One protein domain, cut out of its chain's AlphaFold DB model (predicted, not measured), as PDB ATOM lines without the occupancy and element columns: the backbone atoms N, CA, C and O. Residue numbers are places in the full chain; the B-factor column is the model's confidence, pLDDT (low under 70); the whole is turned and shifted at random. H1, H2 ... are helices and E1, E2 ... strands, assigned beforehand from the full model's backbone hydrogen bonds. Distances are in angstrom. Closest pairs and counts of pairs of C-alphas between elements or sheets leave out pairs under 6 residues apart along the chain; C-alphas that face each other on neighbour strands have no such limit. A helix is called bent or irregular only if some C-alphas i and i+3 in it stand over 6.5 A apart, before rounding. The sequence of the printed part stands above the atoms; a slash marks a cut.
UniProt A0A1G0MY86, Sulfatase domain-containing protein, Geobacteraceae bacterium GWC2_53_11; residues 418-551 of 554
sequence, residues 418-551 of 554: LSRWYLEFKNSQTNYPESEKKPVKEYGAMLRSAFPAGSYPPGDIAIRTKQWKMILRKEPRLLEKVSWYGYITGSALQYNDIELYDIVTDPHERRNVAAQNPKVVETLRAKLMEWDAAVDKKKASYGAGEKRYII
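This is residues 418 to 551 of the 554 residues of the protein "Sulfatase domain-containing protein" of Geobacteraceae bacterium GWC2_53_11 (UniProt A0A1G0MY86). This is an open, two-lobed model: at one end a helical hairpin, H1 and H2, has the short helices H3 and H4 beside H2, and at the other end the long helix H5 covers one face of a small sheet, E1 E2 E3. After H5 the printed part runs back to the helical end, where E4 lies near H1; residues 533 to 540 stand free. The 134 printed residues hold five named helices and four named strands, in the order H1 H2 E1 E2 H3 H4 E3 H5 E4, a mixed class, and the antiparallel sheet has the order E1, E2, E3. The whole is loose, with a radius of gyration of the C-alphas of 18.5 A and spans of 51 by 38 by 22 A.

H1, residues 418 to 427, begins at C-alpha 418 (97.199, 162.846, 181.604). H2 is residues 434 to 450, 25.2 A long. H1 is irregular, with C-alphas 424 and 427 7.1 A apart, and H2 only just, with C-alphas 435 and 438 7.0 A apart. E1 is residues 461 to 464 and E2 468 to 472, 13.2 A long. H3 is residues 476 to 482, H4 484 to 489, and E3 498 to 502, 13.7 A long. H5, residues 518 to 537, measures 28.4 A and begins at C-alpha 518 (92.473, 193.336, 163.464). E4, residues 548 to 550, ends at C-alpha 550 (91.341, 160.563, 188.321).

H1 and H2 form a helical hairpin and touch, closest at C-alphas 423 and 444, 6.8 A; their tilt of 37 degrees is only just steep. H2 touches H3 with residues 446 to 450 alone, closest at C-alphas 447 and 482, 6.5 A. H2 and H4 are close but not clearly touching, with C-alphas 443 and 487 7.7 A apart. E1 and E2 are a hairpin, with N 463 and O 470 within hydrogen-bond range at 2.9 A. E2 and E3 are antiparallel, with N 499 and O 471 3.0 A apart. H5 is on the sheet at a height of 8.5 A, slantwise to the strands at 57 degrees to E1 on the local plane; the closest C-alphas of E1 and H5, 463 and 528, are 6.0 A apart. E4 pairs with no named strand; its C-alpha 550 is 7.2 A from C-alpha 421 of H1, the closest pair. Every O i to N i+4 pair is within hydrogen-bond range in H3, H4 and H5, against 4 of 6 in H1 and 11 of 13 in H2.

The two C-alphas farthest apart, Glu 434 and Lys 519, are 52.7 A apart. The printed part has no cut, and the link from E3 to H5, 15 residues, is long. Mean pLDDT of the printed part is 85.9; residues 418 to 431, 452 to 455, 457 to 458 and 542 to 545 are under 70.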
ATOM      1  N   LEU A 418      96.774 164.215 181.867       69.50
ATOM      2  CA  LEU A 418      97.199 162.846 181.604       69.50
ATOM      3  C   LEU A 418      98.549 162.504 182.219       69.50
ATOM      4  O   LEU A 418      98.707 161.416 182.760       69.50
ATOM      5  N   SER A 419      99.509 163.428 182.179       66.75
ATOM      6  CA  SER A 419     100.852 163.206 182.727       66.75
ATOM      7  C   SER A 419     100.844 162.835 184.208       66.75
ATOM      8  O   SER A 419     101.646 162.001 184.615       66.75
ATOM      9  N   ARG A 420      99.929 163.385 185.016       65.50
ATOM     10  CA  ARG A 420      99.792 162.994 186.426       65.50
ATOM     11  C   ARG A 420      99.462 161.510 186.557       65.50
ATOM     12  O   ARG A 420     100.234 160.774 187.153       65.50
ATOM     13  N   TRP A 421      98.382 161.038 185.929       66.19
ATOM     14  CA  TRP A 421      98.039 159.610 185.946       66.19
ATOM     15  C   TRP A 421      99.143 158.742 185.329       66.19
ATOM     16  O   TRP A 421      99.640 157.790 185.934       66.19
ATOM     17  N   TYR A 422      99.527 159.094 184.108       68.88
ATOM     18  CA  TYR A 422     100.350 158.266 183.247       68.88
ATOM     19  C   TYR A 422     101.787 158.150 183.751       68.88
ATOM     20  O   TYR A 422     102.344 157.053 183.803       68.88
ATOM     21  N   LEU A 423     102.385 159.270 184.168       68.88
ATOM     22  CA  LEU A 423     103.749 159.280 184.679       68.88
ATOM     23  C   LEU A 423     103.796 158.828 186.137       68.88
ATOM     24  O   LEU A 423     104.728 158.124 186.493       68.88
ATOM     25  N   GLU A 424     102.839 159.177 186.997       64.38
ATOM     26  CA  GLU A 424     102.969 158.873 188.432       64.38
ATOM     27  C   GLU A 424     102.512 157.455 188.788       64.38
ATOM     28  O   GLU A 424     103.176 156.805 189.594       64.38
ATOM     29  N   PHE A 425     101.443 156.948 188.166       61.66
ATOM     30  CA  PHE A 425     100.782 155.719 188.624       61.66
ATOM     31  C   PHE A 425     100.909 154.534 187.669       61.66
ATOM     32  O   PHE A 425     100.947 153.396 188.134       61.66
ATOM     33  N   LYS A 426     100.980 154.775 186.355       63.34
ATOM     34  CA  LYS A 426     100.936 153.692 185.361       63.34
ATOM     35  C   LYS A 426     102.314 153.298 184.820       63.34
ATOM     36  O   LYS A 426     102.670 152.125 184.883       63.34
ATOM     37  N   ASN A 427     103.113 154.265 184.347       60.78
ATOM     38  CA  ASN A 427     104.277 153.956 183.503       60.78
ATOM     39  C   ASN A 427     105.649 154.369 184.047       60.78
ATOM     40  O   ASN A 427     106.642 153.953 183.452       60.78
ATOM     41  N   SER A 428     105.768 155.136 185.145       54.50
ATOM     42  CA  SER A 428     107.077 155.688 185.585       54.50
ATOM     43  C   SER A 428     108.195 154.661 185.761       54.50
ATOM     44  O   SER A 428     109.363 155.050 185.731       54.50
ATOM     45  N   GLN A 429     107.881 153.380 185.969       53.03
ATOM     46  CA  GLN A 429     108.896 152.368 186.270       53.03
ATOM     47  C   GLN A 429     108.988 151.214 185.267       53.03
ATOM     48  O   GLN A 429     110.059 150.608 185.171       53.03
ATOM     49  N   THR A 430     107.927 150.920 184.519       57.81
ATOM     50  CA  THR A 430     107.791 149.666 183.754       57.81
ATOM     51  C   THR A 430     107.986 149.828 182.249       57.81
ATOM     52  O   THR A 430     108.589 148.949 181.639       57.81
ATOM     53  N   ASN A 431     107.547 150.947 181.660       63.06
ATOM     54  CA  ASN A 431     107.455 151.085 180.197       63.06
ATOM     55  C   ASN A 431     108.519 152.001 179.575       63.06
ATOM     56  O   ASN A 431     108.708 151.988 178.361       63.06
ATOM     57  N   TYR A 432     109.251 152.767 180.390       71.38
ATOM     58  CA  TYR A 432     110.316 153.645 179.903       71.38
ATOM     59  C   TYR A 432     111.703 153.000 180.050       71.38
ATOM     60  O   TYR A 432     112.018 152.474 181.126       71.38
ATOM     61  N   PRO A 433     112.575 153.097 179.026       75.19
ATOM     62  CA  PRO A 433     113.986 152.745 179.158       75.19
ATOM     63  C   PRO A 433     114.652 153.506 180.312       75.19
ATOM     64  O   PRO A 433     114.291 154.649 180.594       75.19
ATOM     65  N   GLU A 434     115.681 152.925 180.940       78.19
ATOM     66  CA  GLU A 434     116.426 153.574 182.041       78.19
ATOM     67  C   GLU A 434     116.908 154.991 181.690       78.19
ATOM     68  O   GLU A 434     116.873 155.893 182.527       78.19
ATOM     69  N   SER A 435     117.282 155.220 180.427       80.75
ATOM     70  CA  SER A 435     117.692 156.533 179.921       80.75
ATOM     71  C   SER A 435     116.590 157.596 179.966       80.75
ATOM     72  O   SER A 435     116.896 158.785 179.982       80.75
ATOM     73  N   GLU A 436     115.320 157.193 179.974       82.75
ATOM     74  CA  GLU A 436     114.173 158.103 179.976       82.75
ATOM     75  C   GLU A 436     113.539 158.290 181.356       82.75
ATOM     76  O   GLU A 436     112.909 159.319 181.597       82.75
ATOM     77  N   LYS A 437     113.745 157.358 182.295       81.25
ATOM     78  CA  LYS A 437     113.120 157.407 183.629       81.25
ATOM     79  C   LYS A 437     113.401 158.708 184.382       81.25
ATOM     80  O   LYS A 437     112.485 159.309 184.944       81.25
ATOM     81  N   LYS A 438     114.661 159.162 184.399       85.69
ATOM     82  CA  LYS A 438     115.044 160.416 185.071       85.69
ATOM     83  C   LYS A 438     114.399 161.643 184.398       85.69
ATOM     84  O   LYS A 438     113.706 162.364 185.115       85.69
ATOM     85  N   PRO A 439     114.554 161.869 183.080       87.19
ATOM     86  CA  PRO A 439     113.859 162.953 182.387       87.19
ATOM     87  C   PRO A 439     112.339 162.948 182.614       87.19
ATOM     88  O   PRO A 439     111.769 163.946 183.044       87.19
ATOM     89  N   VAL A 440     111.671 161.800 182.459       84.44
ATOM     90  CA  VAL A 440     110.225 161.675 182.708       84.44
ATOM     91  C   VAL A 440     109.849 162.128 184.127       84.44
ATOM     92  O   VAL A 440     108.872 162.858 184.317       84.44
ATOM     93  N   LYS A 441     110.646 161.749 185.135       83.12
ATOM     94  CA  LYS A 441     110.449 162.187 186.523       83.12
ATOM     95  C   LYS A 441     110.635 163.700 186.692       83.12
ATOM     96  O   LYS A 441     109.880 164.318 187.447       83.12
ATOM     97  N   GLU A 442     111.618 164.292 186.016       87.25
ATOM     98  CA  GLU A 442     111.871 165.739 186.015       87.25
ATOM     99  C   GLU A 442     110.729 166.510 185.343       87.25
ATOM    100  O   GLU A 442     110.256 167.501 185.900       87.25
ATOM    101  N   TYR A 443     110.217 166.014 184.213       87.31
ATOM    102  CA  TYR A 443     109.036 166.566 183.553       87.31
ATOM    103  C   TYR A 443     107.815 166.534 184.477       87.31
ATOM    104  O   TYR A 443     107.182 167.564 184.703       87.31
ATOM    105  N   GLY A 444     107.538 165.397 185.127       83.69
ATOM    106  CA  GLY A 444     106.464 165.307 186.121       83.69
ATOM    107  C   GLY A 444     106.634 166.298 187.287       83.69
ATOM    108  O   GLY A 444     105.665 166.911 187.732       83.69
ATOM    109  N   ALA A 445     107.865 166.517 187.763       84.56
ATOM    110  CA  ALA A 445     108.145 167.516 188.800       84.56
ATOM    111  C   ALA A 445     107.902 168.955 188.320       84.56
ATOM    112  O   ALA A 445     107.325 169.756 189.060       84.56
ATOM    113  N   MET A 446     108.285 169.270 187.081       88.00
ATOM    114  CA  MET A 446     108.000 170.559 186.454       88.00
ATOM    115  C   MET A 446     106.491 170.817 186.372       88.00
ATOM    116  O   MET A 446     106.048 171.905 186.733       88.00
ATOM    117  N   LEU A 447     105.701 169.821 185.961       85.56
ATOM    118  CA  LEU A 447     104.246 169.955 185.861       85.56
ATOM    119  C   LEU A 447     103.579 170.164 187.223       85.56
ATOM    120  O   LEU A 447     102.728 171.041 187.354       85.56
ATOM    121  N   ARG A 448     104.008 169.438 188.265       80.31
ATOM    122  CA  ARG A 448     103.524 169.669 189.641       80.31
ATOM    123  C   ARG A 448     103.830 171.081 190.139       80.31
ATOM    124  O   ARG A 448     103.022 171.660 190.856       80.31
ATOM    125  N   SER A 449     104.981 171.636 189.757       85.44
ATOM    126  CA  SER A 449     105.331 173.020 190.088       85.44
ATOM    127  C   SER A 449     104.533 174.044 189.279       85.44
ATOM    128  O   SER A 449     104.289 175.135 189.785       85.44
ATOM    129  N   ALA A 450     104.187 173.733 188.030       85.19
ATOM    130  CA  ALA A 450     103.458 174.631 187.139       85.19
ATOM    131  C   ALA A 450     101.958 174.680 187.450       85.19
ATOM    132  O   ALA A 450     101.335 175.730 187.320       85.19
ATOM    133  N   PHE A 451     101.391 173.554 187.877       79.94
ATOM    134  CA  PHE A 451      99.962 173.389 188.080       79.94
ATOM    135  C   PHE A 451      99.686 172.892 189.501       79.94
ATOM    136  O   PHE A 451      99.719 171.683 189.747       79.94
ATOM    137  N   PRO A 452      99.413 173.793 190.459       68.62
ATOM    138  CA  PRO A 452      98.999 173.408 191.801       68.62
ATOM    139  C   PRO A 452      97.735 172.538 191.776       68.62
ATOM    140  O   PRO A 452      96.865 172.705 190.912       68.62
ATOM    141  N   ALA A 453      97.608 171.616 192.732       64.19
ATOM    142  CA  ALA A 453      96.404 170.802 192.876       64.19
ATOM    143  C   ALA A 453      95.164 171.702 193.025       64.19
ATOM    144  O   ALA A 453      95.137 172.617 193.844       64.19
ATOM    145  N   GLY A 454      94.146 171.451 192.202       61.28
ATOM    146  CA  GLY A 454      92.899 172.214 192.211       61.28
ATOM    147  C   GLY A 454      92.873 173.552 191.504       61.28
ATOM    148  O   GLY A 454      91.827 174.197 191.511       61.28
ATOM    149  N   SER A 455      93.951 173.927 190.822       66.88
ATOM    150  CA  SER A 455      93.877 174.986 189.818       66.88
ATOM    151  C   SER A 455      93.178 174.489 188.541       66.88
ATOM    152  O   SER A 455      93.179 173.290 188.257       66.88
ATOM    153  N   TYR A 456      92.615 175.417 187.757       71.62
ATOM    154  CA  TYR A 456      92.216 175.193 186.361       71.62
ATOM    155  C   TYR A 456      93.201 175.894 185.420       71.62
ATOM    156  O   TYR A 456      92.955 177.024 184.990       71.62
ATOM    157  N   PRO A 457      94.360 175.284 185.160       69.75
ATOM    158  CA  PRO A 457      95.319 175.832 184.232       69.75
ATOM    159  C   PRO A 457      95.263 175.061 182.915       69.75
ATOM    160  O   PRO A 457      94.669 173.989 182.885       69.75
ATOM    161  N   PRO A 458      95.927 175.551 181.862       66.44
ATOM    162  CA  PRO A 458      95.811 176.920 181.391       66.44
ATOM    163  C   PRO A 458      94.384 177.135 180.867       66.44
ATOM    164  O   PRO A 458      93.903 176.385 180.018       66.44
ATOM    165  N   GLY A 459      93.701 178.154 181.388       77.50
ATOM    166  CA  GLY A 459      92.323 178.498 181.021       77.50
ATOM    167  C   GLY A 459      92.196 179.153 179.641       77.50
ATOM    168  O   GLY A 459      91.534 180.183 179.526       77.50
ATOM    169  N   ASP A 460      92.870 178.606 178.627       91.81
ATOM    170  CA  ASP A 460      92.761 179.060 177.242       91.81
ATOM    171  C   ASP A 460      91.351 178.812 176.712       91.81
ATOM    172  O   ASP A 460      90.689 177.830 177.057       91.81
ATOM    173  N   ILE A 461      90.903 179.711 175.846       96.06
ATOM    174  CA  ILE A 461      89.527 179.731 175.368       96.06
ATOM    175  C   ILE A 461      89.479 180.085 173.888       96.06
ATOM    176  O   ILE A 461      90.322 180.832 173.387       96.06
ATOM    177  N   ALA A 462      88.471 179.578 173.187       98.06
ATOM    178  CA  ALA A 462      88.224 179.911 171.793       98.06
ATOM    179  C   ALA A 462      86.776 180.325 171.539       98.06
ATOM    180  O   ALA A 462      85.851 179.933 172.254       98.06
ATOM    181  N   ILE A 463      86.602 181.112 170.481       98.62
ATOM    182  CA  ILE A 463      85.315 181.489 169.902       98.62
ATOM    183  C   ILE A 463      85.310 181.113 168.425       98.62
ATOM    184  O   ILE A 463      86.289 181.334 167.708       98.62
ATOM    185  N   ARG A 464      84.199 180.544 167.969       98.25
ATOM    186  CA  ARG A 464      84.060 179.991 166.630       98.25
ATOM    187  C   ARG A 464      82.733 180.416 166.007       98.25
ATOM    188  O   ARG A 464      81.668 180.276 166.603       98.25
ATOM    189  N   THR A 465      82.815 180.938 164.794       97.94
ATOM    190  CA  THR A 465      81.689 181.295 163.921       97.94
ATOM    191  C   THR A 465      81.715 180.404 162.678       97.94
ATOM    192  O   THR A 465      82.640 179.618 162.495       97.94
ATOM    193  N   LYS A 466      80.755 180.559 161.759       95.81
ATOM    194  CA  LYS A 466      80.770 179.816 160.484       95.81
ATOM    195  C   LYS A 466      82.018 180.075 159.619       95.81
ATOM    196  O   LYS A 466      82.344 179.216 158.810       95.81
ATOM    197  N   GLN A 467      82.680 181.229 159.761       97.19
ATOM    198  CA  GLN A 467      83.852 181.599 158.953       97.19
ATOM    199  C   GLN A 467      85.148 181.685 159.758       97.19
ATOM    200  O   GLN A 467      86.207 181.340 159.251       97.19
ATOM    201  N   TRP A 468      85.080 182.168 160.992       98.44
ATOM    202  CA  TRP A 468      86.258 182.507 161.783       98.44
ATOM    203  C   TRP A 468      86.333 181.677 163.048       98.44
ATOM    204  O   TRP A 468      85.329 181.543 163.751       98.44
ATOM    205  N   LYS A 469      87.539 181.227 163.390       98.44
ATOM    206  CA  LYS A 469      87.861 180.721 164.722       98.44
ATOM    207  C   LYS A 469      89.014 181.515 165.312       98.44
ATOM    208  O   LYS A 469      90.040 181.688 164.658       98.44
ATOM    209  N   MET A 470      88.835 181.995 166.539       98.62
ATOM    210  CA  MET A 470      89.868 182.700 167.286       98.62
ATOM    211  C   MET A 470      90.180 181.951 168.577       98.62
ATOM    212  O   MET A 470      89.260 181.617 169.325       98.62
ATOM    213  N   ILE A 471      91.464 181.734 168.849       98.00
ATOM    214  CA  ILE A 471      91.969 181.164 170.099       98.00
ATOM    215  C   ILE A 471      92.684 182.275 170.869       98.00
ATOM    216  O   ILE A 471      93.527 182.980 170.312       98.00
ATOM    217  N   LEU A 472      92.341 182.427 172.146       97.38
ATOM    218  CA  LEU A 472      93.023 183.305 173.089       97.38
ATOM    219  C   LEU A 472      93.826 182.444 174.068       97.38
ATOM    220  O   LEU A 472      93.248 181.723 174.886       97.38
ATOM    221  N   ARG A 473      95.155 182.554 174.000       94.31
ATOM    222  CA  ARG A 473      96.064 181.935 174.967       94.31
ATOM    223  C   ARG A 473      96.183 182.854 176.172       94.31
ATOM    224  O   ARG A 473      96.681 183.971 176.045       94.31
ATOM    225  N   LYS A 474      95.712 182.414 177.341       91.00
ATOM    226  CA  LYS A 474      95.775 183.242 178.560       91.00
ATOM    227  C   LYS A 474      97.179 183.252 179.156       91.00
ATOM    228  O   LYS A 474      97.617 184.275 179.673       91.00
ATOM    229  N   GLU A 475      97.891 182.131 179.048       89.94
ATOM    230  CA  GLU A 475      99.244 181.971 179.589       89.94
ATOM    231  C   GLU A 475     100.192 181.286 178.585       89.94
ATOM    232  O   GLU A 475     100.709 180.199 178.857       89.94
ATOM    233  N   PRO A 476     100.472 181.902 177.420       91.25
ATOM    234  CA  PRO A 476     101.272 181.272 176.370       91.25
ATOM    235  C   PRO A 476     102.662 180.870 176.869       91.25
ATOM    236  O   PRO A 476     103.089 179.750 176.638       91.25
ATOM    237  N   ARG A 477     103.338 181.708 177.666       90.94
ATOM    238  CA  ARG A 477     104.665 181.382 178.232       90.94
ATOM    239  C   ARG A 477     104.659 180.155 179.143       90.94
ATOM    240  O   ARG A 477     105.651 179.428 179.196       90.94
ATOM    241  N   LEU A 478     103.557 179.914 179.855       88.62
ATOM    242  CA  LEU A 478     103.409 178.702 180.651       88.62
ATOM    243  C   LEU A 478     103.297 177.479 179.736       88.62
ATOM    244  O   LEU A 478     103.980 176.491 179.988       88.62
ATOM    245  N   LEU A 479     102.521 177.573 178.648       88.75
ATOM    246  CA  LEU A 479     102.405 176.520 177.630       88.75
ATOM    247  C   LEU A 479     103.748 176.175 176.989       88.75
ATOM    248  O   LEU A 479     104.077 174.998 176.867       88.75
ATOM    249  N   GLU A 480     104.542 177.185 176.617       90.25
ATOM    250  CA  GLU A 480     105.882 176.986 176.043       90.25
ATOM    251  C   GLU A 480     106.771 176.174 177.001       90.25
ATOM    252  O   GLU A 480     107.483 175.265 176.575       90.25
ATOM    253  N   LYS A 481     106.686 176.464 178.307       89.44
ATOM    254  CA  LYS A 481     107.457 175.786 179.359       89.44
ATOM    255  C   LYS A 481     106.996 174.348 179.609       89.44
ATOM    256  O   LYS A 481     107.829 173.481 179.845       89.44
ATOM    257  N   VAL A 482     105.686 174.112 179.638       88.81
ATOM    258  CA  VAL A 482     105.094 172.837 180.088       88.81
ATOM    259  C   VAL A 482     104.700 171.898 178.954       88.81
ATOM    260  O   VAL A 482     104.226 170.800 179.228       88.81
ATOM    261  N   SER A 483     104.878 172.303 177.697       89.25
ATOM    262  CA  SER A 483     104.495 171.492 176.545       89.25
ATOM    263  C   SER A 483     105.217 170.146 176.525       89.25
ATOM    264  O   SER A 483     106.444 170.074 176.595       89.25
ATOM    265  N   TRP A 484     104.442 169.081 176.316       88.88
ATOM    266  CA  TRP A 484     104.977 167.743 176.082       88.88
ATOM    267  C   TRP A 484     105.869 167.687 174.855       88.88
ATOM    268  O   TRP A 484     106.992 167.201 174.914       88.88
ATOM    269  N   TYR A 485     105.358 168.203 173.741       90.44
ATOM    270  CA  TYR A 485     106.056 168.177 172.471       90.44
ATOM    271  C   TYR A 485     107.313 169.044 172.531       90.44
ATOM    272  O   TYR A 485     108.364 168.626 172.049       90.44
ATOM    273  N   GLY A 486     107.257 170.186 173.224       91.75
ATOM    274  CA  GLY A 486     108.456 170.975 173.502       91.75
ATOM    275  C   GLY A 486     109.486 170.211 174.340       91.75
ATOM    276  O   GLY A 486     110.675 170.208 174.021       91.75
ATOM    277  N   TYR A 487     109.022 169.483 175.358       90.62
ATOM    278  CA  TYR A 487     109.875 168.643 176.190       90.62
ATOM    279  C   TYR A 487     110.537 167.508 175.395       90.62
ATOM    280  O   TYR A 487     111.754 167.348 175.470       90.62
ATOM    281  N   ILE A 488     109.774 166.744 174.602       89.19
ATOM    282  CA  ILE A 488     110.328 165.578 173.899       89.19
ATOM    283  C   ILE A 488     111.201 165.922 172.700       89.19
ATOM    284  O   ILE A 488     112.096 165.150 172.361       89.19
ATOM    285  N   THR A 489     110.949 167.067 172.068       92.06
ATOM    286  CA  THR A 489     111.747 167.541 170.931       92.06
ATOM    287  C   THR A 489     112.986 168.318 171.370       92.06
ATOM    288  O   THR A 489     113.852 168.607 170.545       92.06
ATOM    289  N   GLY A 490     113.062 168.714 172.648       90.00
ATOM    290  CA  GLY A 490     114.077 169.638 173.156       90.00
ATOM    291  C   GLY A 490     113.981 171.050 172.563       90.00
ATOM    292  O   GLY A 490     114.887 171.857 172.761       90.00
ATOM    293  N   SER A 491     112.908 171.349 171.826       88.06
ATOM    294  CA  SER A 491     112.696 172.619 171.135       88.06
ATOM    295  C   SER A 491     111.556 173.381 171.795       88.06
ATOM    296  O   SER A 491     110.461 172.853 171.958       88.06
ATOM    297  N   ALA A 492     111.780 174.647 172.143       83.81
ATOM    298  CA  ALA A 492     110.704 175.485 172.659       83.81
ATOM    299  C   ALA A 492     109.614 175.654 171.586       83.81
ATOM    300  O   ALA A 492     109.885 176.161 170.494       83.81
ATOM    301  N   LEU A 493     108.386 175.238 171.899       86.69
ATOM    302  CA  LEU A 493     107.223 175.596 171.090       86.69
ATOM    303  C   LEU A 493     106.869 177.047 171.373       86.69
ATOM    304  O   LEU A 493     106.997 177.478 172.512       86.69
ATOM    305  N   GLN A 494     106.446 177.787 170.352       86.75
ATOM    306  CA  GLN A 494     106.013 179.172 170.498       86.75
ATOM    307  C   GLN A 494     104.499 179.247 170.369       86.75
ATOM    308  O   GLN A 494     103.935 178.729 169.404       86.75
ATOM    309  N   TYR A 495     103.859 179.924 171.318       88.25
ATOM    310  CA  TYR A 495     102.422 180.182 171.283       88.25
ATOM    311  C   TYR A 495     102.178 181.678 171.109       88.25
ATOM    312  O   TYR A 495     102.750 182.500 171.822       88.25
ATOM    313  N   ASN A 496     101.314 182.032 170.158       91.00
ATOM    314  CA  ASN A 496     100.845 183.406 170.021       91.00
ATOM    315  C   ASN A 496      99.756 183.673 171.062       91.00
ATOM    316  O   ASN A 496      98.916 182.810 171.299       91.00
ATOM    317  N   ASP A 497      99.708 184.887 171.610       93.94
ATOM    318  CA  ASP A 497      98.632 185.311 172.516       93.94
ATOM    319  C   ASP A 497      97.251 185.160 171.856       93.94
ATOM    320  O   ASP A 497      96.272 184.777 172.497       93.94
ATOM    321  N   ILE A 498      97.181 185.460 170.555       96.88
ATOM    322  CA  ILE A 498      95.973 185.367 169.739       96.88
ATOM    323  C   ILE A 498      96.287 184.614 168.447       96.88
ATOM    324  O   ILE A 498      97.220 184.948 167.707       96.88
ATOM    325  N   GLU A 499      95.443 183.638 168.144       97.44
ATOM    326  CA  GLU A 499      95.400 182.954 166.859       97.44
ATOM    327  C   GLU A 499      94.040 183.207 166.205       97.44
ATOM    328  O   GLU A 499      93.015 183.121 166.878       97.44
ATOM    329  N   LEU A 500      94.015 183.528 164.910       98.56
ATOM    330  CA  LEU A 500      92.786 183.675 164.128       98.56
ATOM    331  C   LEU A 500      92.915 182.892 162.823       98.56
ATOM    332  O   LEU A 500      93.883 183.086 162.089       98.56
ATOM    333  N   TYR A 501      91.907 182.084 162.512       98.38
ATOM    334  CA  TYR A 501      91.846 181.254 161.312       98.38
ATOM    335  C   TYR A 501      90.530 181.482 160.567       98.38
ATOM    336  O   TYR A 501      89.461 181.522 161.184       98.38
ATOM    337  N   ASP A 502      90.607 181.629 159.242       98.06
ATOM    338  CA  ASP A 502      89.442 181.575 158.353       98.06
ATOM    339  C   ASP A 502      89.177 180.101 158.022       98.06
ATOM    340  O   ASP A 502      89.833 179.524 157.161       98.06
ATOM    341  N   ILE A 503      88.237 179.468 158.720       96.38
ATOM    342  CA  ILE A 503      87.976 178.025 158.605       96.38
ATOM    343  C   ILE A 503      87.295 177.635 157.284       96.38
ATOM    344  O   ILE A 503      87.147 176.449 156.997       96.38
ATOM    345  N   VAL A 504      86.868 178.607 156.471       95.69
ATOM    346  CA  VAL A 504      86.296 178.353 155.141       95.69
ATOM    347  C   VAL A 504      87.408 178.241 154.102       95.69
ATOM    348  O   VAL A 504      87.382 177.343 153.263       95.69
ATOM    349  N   THR A 505      88.392 179.139 154.152       97.06
ATOM    350  CA  THR A 505      89.505 179.183 153.186       97.06
ATOM    351  C   THR A 505      90.774 178.475 153.670       97.06
ATOM    352  O   THR A 505      91.656 178.168 152.865       97.06
ATOM    353  N   ASP A 506      90.870 178.195 154.968       96.31
ATOM    354  CA  ASP A 506      91.939 177.453 155.635       96.31
ATOM    355  C   ASP A 506      91.350 176.494 156.694       96.31
ATOM    356  O   ASP A 506      91.555 176.679 157.895       96.31
ATOM    357  N   PRO A 507      90.604 175.453 156.271       92.94
ATOM    358  CA  PRO A 507      89.933 174.519 157.186       92.94
ATOM    359  C   PRO A 507      90.896 173.695 158.056       92.94
ATOM    360  O   PRO A 507      90.470 173.130 159.057       92.94
ATOM    361  N   HIS A 508      92.179 173.645 157.686       92.69
ATOM    362  CA  HIS A 508      93.250 172.971 158.430       92.69
ATOM    363  C   HIS A 508      94.065 173.932 159.309       92.69
ATOM    364  O   HIS A 508      95.073 173.530 159.890       92.69
ATOM    365  N   GLU A 509      93.675 175.211 159.359       95.00
ATOM    366  CA  GLU A 509      94.242 176.223 160.254       95.00
ATOM    367  C   GLU A 509      95.766 176.344 160.173       95.00
ATOM    368  O   GLU A 509      96.472 176.423 161.183       95.00
ATOM    369  N   ARG A 510      96.299 176.331 158.952       93.50
ATOM    370  CA  ARG A 510      97.743 176.396 158.709       93.50
ATOM    371  C   ARG A 510      98.288 177.818 158.801       93.50
ATOM    372  O   ARG A 510      99.501 178.000 158.903       93.50
ATOM    373  N   ARG A 511      97.428 178.836 158.712       94.94
ATOM    374  CA  ARG A 511      97.822 180.247 158.633       94.94
ATOM    375  C   ARG A 511      97.084 181.076 159.676       94.94
ATOM    376  O   ARG A 511      95.915 181.403 159.507       94.94
ATOM    377  N   ASN A 512      97.803 181.493 160.719       96.62
ATOM    378  CA  ASN A 512      97.301 182.500 161.651       96.62
ATOM    379  C   ASN A 512      97.221 183.864 160.939       96.62
ATOM    380  O   ASN A 512      98.249 184.443 160.587       96.62
ATOM    381  N   VAL A 513      96.003 184.370 160.742       98.00
ATOM    382  CA  VAL A 513      95.714 185.624 160.031       98.00
ATOM    383  C   VAL A 513      95.285 186.773 160.957       98.00
ATOM    384  O   VAL A 513      94.683 187.753 160.506       98.00
ATOM    385  N   ALA A 514      95.573 186.671 162.261       98.12
ATOM    386  CA  ALA A 514      95.172 187.664 163.263       98.12
ATOM    387  C   ALA A 514      95.713 189.070 162.956       98.12
ATOM    388  O   ALA A 514      94.963 190.046 162.999       98.12
ATOM    389  N   ALA A 515      96.992 189.175 162.578       97.62
ATOM    390  CA  ALA A 515      97.637 190.454 162.268       97.62
ATOM    391  C   ALA A 515      97.019 191.152 161.042       97.62
ATOM    392  O   ALA A 515      96.989 192.378 160.973       97.62
ATOM    393  N   GLN A 516      96.507 190.376 160.082       98.19
ATOM    394  CA  GLN A 516      95.889 190.880 158.856       98.19
ATOM    395  C   GLN A 516      94.416 191.266 159.052       98.19
ATOM    396  O   GLN A 516      93.868 191.994 158.228       98.19
ATOM    397  N   ASN A 517      93.770 190.815 160.135       98.38
ATOM    398  CA  ASN A 517      92.335 190.997 160.370       98.38
ATOM    399  C   ASN A 517      92.021 191.606 161.755       98.38
ATOM    400  O   ASN A 517      91.214 191.050 162.507       98.38
ATOM    401  N   PRO A 518      92.588 192.777 162.113       98.19
ATOM    402  CA  PRO A 518      92.473 193.336 163.464       98.19
ATOM    403  C   PRO A 518      91.027 193.621 163.902       98.19
ATOM    404  O   PRO A 518      90.694 193.426 165.065       98.19
ATOM    405  N   LYS A 519      90.136 194.011 162.976       98.44
ATOM    406  CA  LYS A 519      88.710 194.252 163.280       98.44
ATOM    407  C   LYS A 519      87.950 192.971 163.639       98.44
ATOM    408  O   LYS A 519      87.064 192.992 164.494       98.44
ATOM    409  N   VAL A 520      88.293 191.857 162.985       98.56
ATOM    410  CA  VAL A 520      87.709 190.542 163.292       98.56
ATOM    411  C   VAL A 520      88.176 190.106 164.677       98.56
ATOM    412  O   VAL A 520      87.349 189.738 165.505       98.56
ATOM    413  N   VAL A 521      89.479 190.239 164.956       98.75
ATOM    414  CA  VAL A 521      90.053 189.957 166.281       98.75
ATOM    415  C   VAL A 521      89.367 190.782 167.367       98.75
ATOM    416  O   VAL A 521      88.947 190.221 168.372       98.75
ATOM    417  N   GLU A 522      89.210 192.092 167.176       98.56
ATOM    418  CA  GLU A 522      88.558 192.974 168.150       98.56
ATOM    419  C   GLU A 522      87.124 192.521 168.464       98.56
ATOM    420  O   GLU A 522      86.766 192.356 169.633       98.56
ATOM    421  N   THR A 523      86.333 192.238 167.426       98.56
ATOM    422  CA  THR A 523      84.935 191.802 167.563       98.56
ATOM    423  C   THR A 523      84.834 190.468 168.303       98.56
ATOM    424  O   THR A 523      84.098 190.341 169.285       98.56
ATOM    425  N   LEU A 524      85.600 189.469 167.855       98.75
ATOM    426  CA  LEU A 524      85.576 188.131 168.440       98.75
ATOM    427  C   LEU A 524      86.132 188.128 169.862       98.75
ATOM    428  O   LEU A 524      85.579 187.455 170.729       98.75
ATOM    429  N   ARG A 525      87.177 188.913 170.141       98.56
ATOM    430  CA  ARG A 525      87.733 189.061 171.489       98.56
ATOM    431  C   ARG A 525      86.740 189.701 172.442       98.56
ATOM    432  O   ARG A 525      86.613 189.216 173.561       98.56
ATOM    433  N   ALA A 526      86.016 190.737 172.020       98.50
ATOM    434  CA  ALA A 526      84.982 191.347 172.852       98.50
ATOM    435  C   ALA A 526      83.904 190.320 173.243       98.50
ATOM    436  O   ALA A 526      83.586 190.188 174.425       98.50
ATOM    437  N   LYS A 527      83.414 189.532 172.275       98.56
ATOM    438  CA  LYS A 527      82.428 188.468 172.521       98.56
ATOM    439  C   LYS A 527      82.961 187.345 173.404       98.56
ATOM    440  O   LYS A 527      82.287 186.920 174.338       98.56
ATOM    441  N   LEU A 528      84.189 186.906 173.148       98.38
ATOM    442  CA  LEU A 528      84.847 185.874 173.938       98.38
ATOM    443  C   LEU A 528      85.038 186.316 175.392       98.38
ATOM    444  O   LEU A 528      84.745 185.543 176.294       98.38
ATOM    445  N   MET A 529      85.454 187.562 175.631       97.75
ATOM    446  CA  MET A 529      85.627 188.085 176.988       97.75
ATOM    447  C   MET A 529      84.300 188.324 177.719       97.75
ATOM    448  O   MET A 529      84.231 188.123 178.932       97.75
ATOM    449  N   GLU A 530      83.243 188.725 177.005       98.00
ATOM    450  CA  GLU A 530      81.882 188.823 177.550       98.00
ATOM    451  C   GLU A 530      81.404 187.455 178.061       98.00
ATOM    452  O   GLU A 530      80.964 187.331 179.210       98.00
ATOM    453  N   TRP A 531      81.552 186.416 177.234       97.25
ATOM    454  CA  TRP A 531      81.239 185.041 177.612       97.25
ATOM    455  C   TRP A 531      82.120 184.539 178.762       97.25
ATOM    456  O   TRP A 531      81.594 183.990 179.729       97.25
ATOM    457  N   ASP A 532      83.433 184.777 178.702       96.00
ATOM    458  CA  ASP A 532      84.401 184.337 179.712       96.00
ATOM    459  C   ASP A 532      84.045 184.885 181.099       96.00
ATOM    460  O   ASP A 532      83.947 184.131 182.067       96.00
ATOM    461  N   ALA A 533      83.734 186.181 181.183       95.62
ATOM    462  CA  ALA A 533      83.302 186.817 182.423       95.62
ATOM    463  C   ALA A 533      81.945 186.287 182.925       95.62
ATOM    464  O   ALA A 533      81.715 186.213 184.135       95.62
ATOM    465  N   ALA A 534      81.025 185.934 182.021       94.69
ATOM    466  CA  ALA A 534      79.728 185.364 182.385       94.69
ATOM    467  C   ALA A 534      79.853 183.927 182.916       94.69
ATOM    468  O   ALA A 534      79.183 183.576 183.891       94.69
ATOM    469  N   VAL A 535      80.718 183.116 182.303       92.38
ATOM    470  CA  VAL A 535      81.044 181.757 182.749       92.38
ATOM    471  C   VAL A 535      81.769 181.788 184.089       92.38
ATOM    472  O   VAL A 535      81.368 181.074 185.004       92.38
ATOM    473  N   ASP A 536      82.750 182.674 184.265       90.25
ATOM    474  CA  ASP A 536      83.520 182.768 185.508       90.25
ATOM    475  C   ASP A 536      82.674 183.156 186.726       90.25
ATOM    476  O   ASP A 536      82.952 182.702 187.835       90.25
ATOM    477  N   LYS A 537      81.606 183.941 186.540       91.69
ATOM    478  CA  LYS A 537      80.639 184.253 187.609       91.69
ATOM    479  C   LYS A 537      79.807 183.046 188.046       91.69
ATOM    480  O   LYS A 537      79.275 183.052 189.151       91.69
ATOM    481  N   LYS A 538      79.651 182.056 187.167       89.88
ATOM    482  CA  LYS A 538      78.845 180.846 187.384       89.88
ATOM    483  C   LYS A 538      79.704 179.597 187.565       89.88
ATOM    484  O   LYS A 538      79.154 178.500 187.608       89.88
ATOM    485  N   LYS A 539      81.031 179.742 187.611       86.12
ATOM    486  CA  LYS A 539      81.930 178.594 187.642       86.12
ATOM    487  C   LYS A 539      81.703 177.768 188.901       86.12
ATOM    488  O   LYS A 539      81.514 178.324 189.986       86.12
ATOM    489  N   ALA A 540      81.750 176.452 188.755       83.19
ATOM    490  CA  ALA A 540      81.692 175.559 189.895       83.19
ATOM    491  C   ALA A 540      82.889 175.820 190.823       83.19
ATOM    492  O   ALA A 540      84.016 176.061 190.379       83.19
ATOM    493  N   SER A 541      82.636 175.782 192.128       72.62
ATOM    494  CA  SER A 541      83.668 175.851 193.158       72.62
ATOM    495  C   SER A 541      83.960 174.457 193.694       72.62
ATOM    496  O   SER A 541      83.023 173.715 193.982       72.62
ATOM    497  N   TYR A 542      85.234 174.144 193.914       68.94
ATOM    498  CA  TYR A 542      85.654 172.934 194.619       68.94
ATOM    499  C   TYR A 542      86.018 173.278 196.060       68.94
ATOM    500  O   TYR A 542      86.672 174.299 196.304       68.94
ATOM    501  N   GLY A 543      85.635 172.427 197.009       64.44
ATOM    502  CA  GLY A 543      86.079 172.556 198.392       64.44
ATOM    503  C   GLY A 543      87.595 172.365 198.517       64.44
ATOM    504  O   GLY A 543      88.186 171.472 197.905       64.44
ATOM    505  N   ALA A 544      88.248 173.197 199.332       64.44
ATOM    506  CA  ALA A 544      89.650 172.992 199.680       64.44
ATOM    507  C   ALA A 544      89.796 171.666 200.453       64.44
ATOM    508  O   ALA A 544      89.175 171.490 201.498       64.44
ATOM    509  N   GLY A 545      90.605 170.738 199.934       66.19
ATOM    510  CA  GLY A 545      90.830 169.424 200.552       66.19
ATOM    511  C   GLY A 545      89.818 168.337 200.173       66.19
ATOM    512  O   GLY A 545      89.846 167.262 200.766       66.19
ATOM    513  N   GLU A 546      88.936 168.574 199.196       73.50
ATOM    514  CA  GLU A 546      88.094 167.503 198.652       73.50
ATOM    515  C   GLU A 546      88.940 166.394 198.026       73.50
ATOM    516  O   GLU A 546      89.857 166.651 197.241       73.50
ATOM    517  N   LYS A 547      88.581 165.144 198.338       75.94
ATOM    518  CA  LYS A 547      89.230 163.978 197.746       75.94
ATOM    519  C   LYS A 547      88.957 163.936 196.245       75.94
ATOM    520  O   LYS A 547      87.800 163.971 195.815       75.94
ATOM    521  N   ARG A 548      90.028 163.843 195.460       76.44
ATOM    522  CA  ARG A 548      89.970 163.817 193.999       76.44
ATOM    523  C   ARG A 548      90.168 162.416 193.463       76.44
ATOM    524  O   ARG A 548      90.873 161.587 194.035       76.44
ATOM    525  N   TYR A 549      89.532 162.184 192.328       78.12
ATOM    526  CA  TYR A 549      89.559 160.912 191.643       78.12
ATOM    527  C   TYR A 549      89.895 161.152 190.193       78.12
ATOM    528  O   TYR A 549      89.267 161.986 189.546       78.12
ATOM    529  N   ILE A 550      90.878 160.423 189.688       77.31
ATOM    530  CA  ILE A 550      91.341 160.563 188.321       77.31
ATOM    531  C   ILE A 550      90.702 159.505 187.435       77.31
ATOM    532  O   ILE A 550      90.577 158.330 187.798       77.31
ATOM    533  N   ILE A 551      90.260 159.944 186.266       75.06
ATOM    534  CA  ILE A 551      89.868 159.053 185.186       75.06
ATOM    535  C   ILE A 551      91.145 158.397 184.653       75.06
ATOM    536  O   ILE A 551      92.042 159.112 184.203       75.06
TER     537      ILE A 551